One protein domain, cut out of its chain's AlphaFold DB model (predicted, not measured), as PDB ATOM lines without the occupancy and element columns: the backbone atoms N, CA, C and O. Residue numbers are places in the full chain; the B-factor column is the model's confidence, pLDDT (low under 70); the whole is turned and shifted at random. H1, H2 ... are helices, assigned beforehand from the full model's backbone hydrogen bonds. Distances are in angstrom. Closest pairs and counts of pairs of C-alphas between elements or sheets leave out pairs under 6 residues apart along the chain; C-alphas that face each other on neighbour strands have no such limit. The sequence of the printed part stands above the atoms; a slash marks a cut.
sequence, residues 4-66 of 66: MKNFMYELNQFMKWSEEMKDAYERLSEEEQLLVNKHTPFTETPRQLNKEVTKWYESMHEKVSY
ATOM      1  N   MET A   4     185.071 219.298 170.100       92.88
ATOM      2  CA  MET A   4     186.055 218.447 170.776       92.88
ATOM      3  C   MET A   4     186.277 217.111 170.050       92.88
ATOM      4  O   MET A   4     187.410 216.660 169.921       92.88
ATOM      5  N   LYS A   5     185.216 216.473 169.537       91.38
ATOM      6  CA  LYS A   5     185.356 215.234 168.753       91.38
ATOM      7  C   LYS A   5     186.077 215.484 167.429       91.38
ATOM      8  O   LYS A   5     186.865 214.639 167.018       91.38
ATOM      9  N   ASN A   6     185.830 216.631 166.791       94.69
ATOM     10  CA  ASN A   6     186.556 217.032 165.584       94.69
ATOM     11  C   ASN A   6     188.042 217.246 165.903       94.69
ATOM     12  O   ASN A   6     188.898 216.672 165.242       94.69
ATOM     13  N   PHE A   7     188.353 217.975 166.979       95.75
ATOM     14  CA  PHE A   7     189.734 218.189 167.406       95.75
ATOM     15  C   PHE A   7     190.462 216.878 167.735       95.75
ATOM     16  O   PHE A   7     191.592 216.680 167.305       95.75
ATOM     17  N   MET A   8     189.813 215.949 168.444       96.00
ATOM     18  CA  MET A   8     190.392 214.632 168.736       96.00
ATOM     19  C   MET A   8     190.662 213.808 167.476       96.00
ATOM     20  O   MET A   8     191.640 213.061 167.431       96.00
ATOM     21  N   TYR A   9     189.816 213.939 166.451       95.31
ATOM     22  CA  TYR A   9     190.063 213.315 165.158       95.31
ATOM     23  C   TYR A   9     191.315 213.900 164.497       95.31
ATOM     24  O   TYR A   9     192.202 213.134 164.126       95.31
ATOM     25  N   GLU A  10     191.424 215.228 164.420       97.44
ATOM     26  CA  GLU A  10     192.602 215.894 163.849       97.44
ATOM     27  C   GLU A  10     193.879 215.572 164.636       97.44
ATOM     28  O   GLU A  10     194.920 215.296 164.044       97.44
ATOM     29  N   LEU A  11     193.802 215.503 165.969       97.06
ATOM     30  CA  LEU A  11     194.935 215.128 166.815       97.06
ATOM     31  C   LEU A  11     195.392 213.683 166.562       97.06
ATOM     32  O   LEU A  11     196.590 213.412 166.512       97.06
ATOM     33  N   ASN A  12     194.455 212.758 166.348       96.56
ATOM     34  CA  ASN A  12     194.779 211.389 165.946       96.56
ATOM     35  C   ASN A  12     195.444 211.346 164.560       96.56
ATOM     36  O   ASN A  12     196.415 210.617 164.366       96.56
ATOM     37  N   GLN A  13     194.953 212.131 163.592       97.94
ATOM     38  CA  GLN A  13     195.596 212.225 162.275       97.94
ATOM     39  C   GLN A  13     197.010 212.792 162.391       97.94
ATOM     40  O   GLN A  13     197.940 212.227 161.822       97.94
ATOM     41  N   PHE A  14     197.196 213.847 163.182       97.31
ATOM     42  CA  PHE A  14     198.507 214.439 163.413       97.31
ATOM     43  C   PHE A  14     199.484 213.452 164.065       97.31
ATOM     44  O   PHE A  14     200.636 213.366 163.646       97.31
ATOM     45  N   MET A  15     199.020 212.645 165.025       97.44
ATOM     46  CA  MET A  15     199.817 211.566 165.614       97.44
ATOM     47  C   MET A  15     200.281 210.563 164.550       97.44
ATOM     48  O   MET A  15     201.485 210.320 164.447       97.44
ATOM     49  N   LYS A  16     199.379 210.082 163.687       97.44
ATOM     50  CA  LYS A  16     199.734 209.166 162.587       97.44
ATOM     51  C   LYS A  16     200.733 209.781 161.610       97.44
ATOM     52  O   LYS A  16     201.719 209.151 161.253       97.44
ATOM     53  N   TRP A  17     200.520 211.036 161.224       96.94
ATOM     54  CA  TRP A  17     201.440 211.753 160.339       96.94
ATOM     55  C   TRP A  17     202.821 211.923 160.975       96.94
ATOM     56  O   TRP A  17     203.839 211.774 160.302       96.94
ATOM     57  N   SER A  18     202.877 212.198 162.281       96.12
ATOM     58  CA  SER A  18     204.146 212.285 163.005       96.12
ATOM     59  C   SER A  18     204.880 210.939 163.047       96.12
ATOM     60  O   SER A  18     206.109 210.917 163.010       96.12
ATOM     61  N   GLU A  19     204.147 209.822 163.084       97.06
ATOM     62  CA  GLU A  19     204.716 208.474 163.022       97.06
ATOM     63  C   GLU A  19     205.301 208.186 161.636       97.06
ATOM     64  O   GLU A  19     206.465 207.802 161.540       97.06
ATOM     65  N   GLU A  20     204.558 208.479 160.566       97.31
ATOM     66  CA  GLU A  20     205.053 208.352 159.190       97.31
ATOM     67  C   GLU A  20     206.294 209.227 158.943       97.31
ATOM     68  O   GLU A  20     207.260 208.791 158.314       97.31
ATOM     69  N   MET A  21     206.305 210.451 159.480       95.12
ATOM     70  CA  MET A  21     207.440 211.368 159.376       95.12
ATOM     71  C   MET A  21     208.663 210.868 160.157       95.12
ATOM     72  O   MET A  21     209.785 210.978 159.659       95.12
ATOM     73  N   LYS A  22     208.469 210.294 161.353       96.00
ATOM     74  CA  LYS A  22     209.537 209.623 162.110       96.00
ATOM     75  C   LYS A  22     210.107 208.459 161.302       96.00
ATOM     76  O   LYS A  22     211.321 208.385 161.143       96.00
ATOM     77  N   ASP A  23     209.256 207.591 160.765       97.38
ATOM     78  CA  ASP A  23     209.688 206.420 160.000       97.38
ATOM     79  C   ASP A  23     210.439 206.816 158.720       97.38
ATOM     80  O   ASP A  23     211.436 206.188 158.363       97.38
ATOM     81  N   ALA A  24     209.993 207.869 158.030       97.06
ATOM     82  CA  ALA A  24     210.701 208.422 156.879       97.06
ATOM     83  C   ALA A  24     212.071 208.988 157.278       97.06
ATOM     84  O   ALA A  24     213.064 208.695 156.616       97.06
ATOM     85  N   TYR A  25     212.137 209.737 158.383       96.00
ATOM     86  CA  TYR A  25     213.384 210.278 158.925       96.00
ATOM     87  C   TYR A  25     214.378 209.173 159.318       96.00
ATOM     88  O   TYR A  25     215.566 209.294 159.046       96.00
ATOM     89  N   GLU A  26     213.910 208.070 159.905       95.81
ATOM     90  CA  GLU A  26     214.767 206.949 160.320       95.81
ATOM     91  C   GLU A  26     215.368 206.158 159.150       95.81
ATOM     92  O   GLU A  26     216.363 205.458 159.332       95.81
ATOM     93  N   ARG A  27     214.796 206.278 157.947       97.31
ATOM     94  CA  ARG A  27     215.333 205.669 156.719       97.31
ATOM     95  C   ARG A  27     216.390 206.531 156.029       97.31
ATOM     96  O   ARG A  27     217.042 206.040 155.111       97.31
ATOM     97  N   LEU A  28     216.537 207.791 156.434       96.69
ATOM     98  CA  LEU A  28     217.535 208.704 155.886       96.69
ATOM     99  C   LEU A  28     218.940 208.333 156.362       96.69
ATOM    100  O   LEU A  28     219.131 207.871 157.491       96.69
ATOM    101  N   SER A  29     219.931 208.613 155.518       97.12
ATOM    102  CA  SER A  29     221.341 208.584 155.912       97.12
ATOM    103  C   SER A  29     221.650 209.642 156.978       97.12
ATOM    104  O   SER A  29     220.902 210.601 157.171       97.12
ATOM    105  N   GLU A  30     222.783 209.502 157.669       95.69
ATOM    106  CA  GLU A  30     223.197 210.464 158.701       95.69
ATOM    107  C   GLU A  30     223.341 211.894 158.150       95.69
ATOM    108  O   GLU A  30     222.934 212.853 158.805       95.69
ATOM    109  N   GLU A  31     223.858 212.050 156.927       96.88
ATOM    110  CA  GLU A  31     224.005 213.354 156.266       96.88
ATOM    111  C   GLU A  31     222.645 214.006 155.971       96.88
ATOM    112  O   GLU A  31     222.446 215.198 156.221       96.88
ATOM    113  N   GLU A  32     221.680 213.221 155.489       97.12
ATOM    114  CA  GLU A  32     220.315 213.685 155.227       97.12
ATOM    115  C   GLU A  32     219.575 214.020 156.530       97.12
ATOM    116  O   GLU A  32     218.884 215.038 156.606       97.12
ATOM    117  N   GLN A  33     219.760 213.224 157.586       95.44
ATOM    118  CA  GLN A  33     219.218 213.523 158.913       95.44
ATOM    119  C   GLN A  33     219.773 214.840 159.471       95.44
ATOM    120  O   GLN A  33     219.018 215.654 160.007       95.44
ATOM    121  N   LEU A  34     221.076 215.095 159.311       94.38
ATOM    122  CA  LEU A  34     221.699 216.366 159.689       94.38
ATOM    123  C   LEU A  34     221.108 217.542 158.908       94.38
ATOM    124  O   LEU A  34     220.861 218.595 159.498       94.38
ATOM    125  N   LEU A  35     220.849 217.370 157.608       94.88
ATOM    126  CA  LEU A  35     220.204 218.393 156.789       94.88
ATOM    127  C   LEU A  35     218.794 218.710 157.306       94.88
ATOM    128  O   LEU A  35     218.471 219.880 157.511       94.88
ATOM    129  N   VAL A  36     217.981 217.686 157.578       93.12
ATOM    130  CA  VAL A  36     216.639 217.861 158.155       93.12
ATOM    131  C   VAL A  36     216.716 218.593 159.494       93.12
ATOM    132  O   VAL A  36     216.027 219.592 159.688       93.12
ATOM    133  N   ASN A  37     217.599 218.167 160.399       91.19
ATOM    134  CA  ASN A  37     217.736 218.786 161.720       91.19
ATOM    135  C   ASN A  37     218.222 220.238 161.645       91.19
ATOM    136  O   ASN A  37     217.782 221.073 162.428       91.19
ATOM    137  N   LYS A  38     219.096 220.563 160.686       92.94
ATOM    138  CA  LYS A  38     219.600 221.926 160.479       92.94
ATOM    139  C   LYS A  38     218.518 222.897 159.998       92.94
ATOM    140  O   LYS A  38     218.623 224.093 160.257       92.94
ATOM    141  N   HIS A  39     217.524 222.399 159.265       92.19
ATOM    142  CA  HIS A  39     216.485 223.219 158.637       92.19
ATOM    143  C   HIS A  39     215.114 223.123 159.313       92.19
ATOM    144  O   HIS A  39     214.201 223.859 158.941       92.19
ATOM    145  N   THR A  40     214.961 222.249 160.306       87.06
ATOM    146  CA  THR A  40     213.734 222.150 161.091       87.06
ATOM    147  C   THR A  40     213.513 223.439 161.901       87.06
ATOM    148  O   THR A  40     214.440 223.930 162.542       87.06
ATOM    149  N   PRO A  41     212.291 224.009 161.896       87.12
ATOM    150  CA  PRO A  41     211.973 225.231 162.643       87.12
ATOM    151  C   PRO A  41     211.772 224.989 164.151       87.12
ATOM    152  O   PRO A  41     211.523 225.931 164.901       87.12
ATOM    153  N   PHE A  42     211.842 223.731 164.584       85.62
ATOM    154  CA  PHE A  42     211.656 223.283 165.961       85.62
ATOM    155  C   PHE A  42     213.000 222.873 166.577       85.62
ATOM    156  O   PHE A  42     214.004 222.746 165.883       85.62
ATOM    157  N   THR A  43     213.044 222.666 167.892       84.50
ATOM    158  CA  THR A  43     214.269 222.132 168.527       84.50
ATOM    159  C   THR A  43     214.296 220.601 168.452       84.50
ATOM    160  O   THR A  43     215.345 219.966 168.539       84.50
ATOM    161  N   GLU A  44     213.122 220.002 168.282       87.19
ATOM    162  CA  GLU A  44     212.873 218.578 168.298       87.19
ATOM    163  C   GLU A  44     213.137 217.935 166.932       87.19
ATOM    164  O   GLU A  44     212.652 218.378 165.891       87.19
ATOM    165  N   THR A  45     213.851 216.813 166.951       90.31
ATOM    166  CA  THR A  45     213.933 215.895 165.807       90.31
ATOM    167  C   THR A  45     212.557 215.285 165.502       90.31
ATOM    168  O   THR A  45     211.732 215.159 166.415       90.31
ATOM    169  N   PRO A  46     212.308 214.787 164.275       92.00
ATOM    170  CA  PRO A  46     211.063 214.080 163.946       92.00
ATOM    171  C   PRO A  46     210.719 212.937 164.921       92.00
ATOM    172  O   PRO A  46     209.554 212.719 165.250       92.00
ATOM    173  N   ARG A  47     211.739 212.263 165.472       91.75
ATOM    174  CA  ARG A  47     211.577 211.241 166.517       91.75
ATOM    175  C   ARG A  47     211.058 211.809 167.839       91.75
ATOM    176  O   ARG A  47     210.176 211.217 168.459       91.75
ATOM    177  N   GLN A  48     211.611 212.930 168.293       93.94
ATOM    178  CA  GLN A  48     211.145 213.598 169.512       93.94
ATOM    179  C   GLN A  48     209.741 214.172 169.320       93.94
ATOM    180  O   GLN A  48     208.908 214.022 170.210       93.94
ATOM    181  N   LEU A  49     209.460 214.742 168.145       93.19
ATOM    182  CA  LEU A  49     208.145 215.268 167.804       93.19
ATOM    183  C   LEU A  49     207.074 214.176 167.900       93.19
ATOM    184  O   LEU A  49     206.103 214.354 168.627       93.19
ATOM    185  N   ASN A  50     207.279 213.021 167.255       96.06
ATOM    186  CA  ASN A  50     206.338 211.902 167.349       96.06
ATOM    187  C   ASN A  50     206.075 211.487 168.803       96.06
ATOM    188  O   ASN A  50     204.924 211.333 169.197       96.06
ATOM    189  N   LYS A  51     207.121 211.386 169.632       96.25
ATOM    190  CA  LYS A  51     206.971 211.039 171.051       96.25
ATOM    191  C   LYS A  51     206.071 212.022 171.802       96.25
ATOM    192  O   LYS A  51     205.211 211.591 172.570       96.25
ATOM    193  N   GLU A  52     206.279 213.325 171.627       95.62
ATOM    194  CA  GLU A  52     205.478 214.337 172.322       95.62
ATOM    195  C   GLU A  52     204.041 214.405 171.780       95.62
ATOM    196  O   GLU A  52     203.101 214.531 172.565       95.62
ATOM    197  N   VAL A  53     203.844 214.219 170.470       95.88
ATOM    198  CA  VAL A  53     202.505 214.162 169.859       95.88
ATOM    199  C   VAL A  53     201.722 212.933 170.328       95.88
ATOM    200  O   VAL A  53     200.551 213.065 170.684       95.88
ATOM    201  N   THR A  54     202.352 211.757 170.405       96.69
ATOM    202  CA  THR A  54     201.711 210.537 170.922       96.69
ATOM    203  C   THR A  54     201.258 210.719 172.367       96.69
ATOM    204  O   THR A  54     200.091 210.481 172.672       96.69
ATOM    205  N   LYS A  55     202.125 211.244 173.248       97.06
ATOM    206  CA  LYS A  55     201.747 211.552 174.639       97.06
ATOM    207  C   LYS A  55     200.587 212.545 174.721       97.06
ATOM    208  O   LYS A  55     199.728 212.427 175.596       97.06
ATOM    209  N   TRP A  56     200.580 213.556 173.850       96.62
ATOM    210  CA  TRP A  56     199.507 214.542 173.814       96.62
ATOM    211  C   TRP A  56     198.174 213.899 173.423       96.62
ATOM    212  O   TRP A  56     197.171 214.120 174.105       96.62
ATOM    213  N   TYR A  57     198.177 213.056 172.387       96.31
ATOM    214  CA  TYR A  57     197.004 212.289 171.978       96.31
ATOM    215  C   TYR A  57     196.487 211.385 173.103       96.31
ATOM    216  O   TYR A  57     195.306 211.464 173.434       96.31
ATOM    217  N   GLU A  58     197.355 210.589 173.735       95.75
ATOM    218  CA  GLU A  58     196.987 209.683 174.834       95.75
ATOM    219  C   GLU A  58     196.353 210.443 176.010       95.75
ATOM    220  O   GLU A  58     195.238 210.129 176.429       95.75
ATOM    221  N   SER A  59     196.999 211.521 176.467       96.19
ATOM    222  CA  SER A  59     196.515 212.373 177.568       96.19
ATOM    223  C   SER A  59     195.147 213.001 177.283       96.19
ATOM    224  O   SER A  59     194.313 213.143 178.182       96.19
ATOM    225  N   MET A  60     194.893 213.399 176.034       94.44
ATOM    226  CA  MET A  60     193.600 213.954 175.633       94.44
ATOM    227  C   MET A  60     192.538 212.863 175.477       94.44
ATOM    228  O   MET A  60     191.398 213.052 175.902       94.44
ATOM    229  N   HIS A  61     192.907 211.710 174.918       91.88
ATOM    230  CA  HIS A  61     192.013 210.572 174.747       91.88
ATOM    231  C   HIS A  61     191.492 210.062 176.096       91.88
ATOM    232  O   HIS A  61     190.289 209.841 176.231       91.88
ATOM    233  N   GLU A  62     192.353 209.959 177.113       91.94
ATOM    234  CA  GLU A  62     191.956 209.602 178.483       91.94
ATOM    235  C   GLU A  62     190.926 210.573 179.075       91.94
ATOM    236  O   GLU A  62     190.003 210.148 179.759       91.94
ATOM    237  N   LYS A  63     191.043 211.876 178.796       89.62
ATOM    238  CA  LYS A  63     190.175 212.913 179.382       89.62
ATOM    239  C   LYS A  63     188.839 213.089 178.668       89.62
ATOM    240  O   LYS A  63     187.888 213.567 179.279       89.62
ATOM    241  N   VAL A  64     188.779 212.765 177.378       84.50
ATOM    242  CA  VAL A  64     187.591 212.971 176.532       84.50
ATOM    243  C   VAL A  64     186.760 211.692 176.379       84.50
ATOM    244  O   VAL A  64     185.592 211.771 176.009       84.50
ATOM    245  N   SER A  65     187.324 210.519 176.682       70.50
ATOM    246  CA  SER A  65     186.631 209.223 176.562       70.50
ATOM    247  C   SER A  65     185.783 208.835 177.786       70.50
ATOM    248  O   SER A  65     185.418 207.667 177.908       70.50
ATOM    249  N   TYR A  66     185.462 209.793 178.665       48.09
ATOM    250  CA  TYR A  66     184.535 209.630 179.795       48.09
ATOM    251  C   TYR A  66     183.130 210.142 179.468       48.09
ATOM    252  O   TYR A  66     183.016 211.263 178.920       48.09
TER     253      TYR A  66
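AT A GLANCE: This is residues 4 to 66 of the 66 residues of an uncharacterized protein of Pontibacillus chungwhensis BH030062 (UniProt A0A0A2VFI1). Two long helices, H1 and H3, run side by side in opposite ways as a rod, and a short helix, H2, makes a small head at the end of the rod where H1 ends and H3 begins. The head is set at a slant to H1 and comes near it by the end of H1, while residues 38 to 43, of which 38 and 39 are the last two residues of H2 and 40 to 43 belong to the link after it, stick out. The printed part has 63 residues with three named helices, in the order H1, H2, H3, and no named strand, and its class is all helix. It is loose, with a radius of gyration of the C-alphas of 13.7 A, and the C-alphas span 46 by 19 by 15 A.

HOW THE PARTS SIT: From the first printed residue, H1 takes in residues 4 to 26 and touches H3, residues 46 to 64, with 21 pairs of C-alphas within 8 A. Their closest C-alphas are those of Ser 18 and Asn 50, 4.9 A apart. The two run opposite ways at a shallow tilt of 23 degrees, and their centres are 9.1 A apart. H2, residues 30 to 39, is close to H1 but not clearly touching it, with 1 pair of C-alphas within 8 A, those of Tyr 25 and Gln 33 at 6.7 A. H1 and H2 run opposite ways at a steep tilt of 42 degrees. H2 and H3 are only just apart, their closest C-alphas being 8.5 A from each other. In H1 and H2 every O i to N i+4 pair is within hydrogen-bond range; in H3 it is 14 of 15.

IN THESE COORDINATES: H1 begins with C-alpha 4 of Met 4 at (186.055, 218.447, 170.776) and ends at Glu 26, 32.6 A from first to last C-alpha. After it come residues 27 to 29, then H2 from Glu 30 to His 39, 14.4 A long, with C-alpha 30 at (223.197, 210.464, 158.701). Residues 40 to 45 follow. H3 runs from Pro 46 to Val 64, 26.7 A long, and its last C-alpha, 64, stands at (187.591, 212.971, 176.532).

THE WHOLE: The two C-alphas farthest apart are those of Glu 31 and Tyr 66, at 46.1 A, while the first and last printed C-alphas, of Met 4 and Tyr 66, are 12.7 A apart. The printed part has no cut. The link from H1 to H2 is tight and that from H2 to H3 is short. Residues 38 to 43, of which 38 and 39 belong to H2, stand free. The mean pLDDT of the printed part is 93.2, and residue 66, the chain's last, is the one residue under 70.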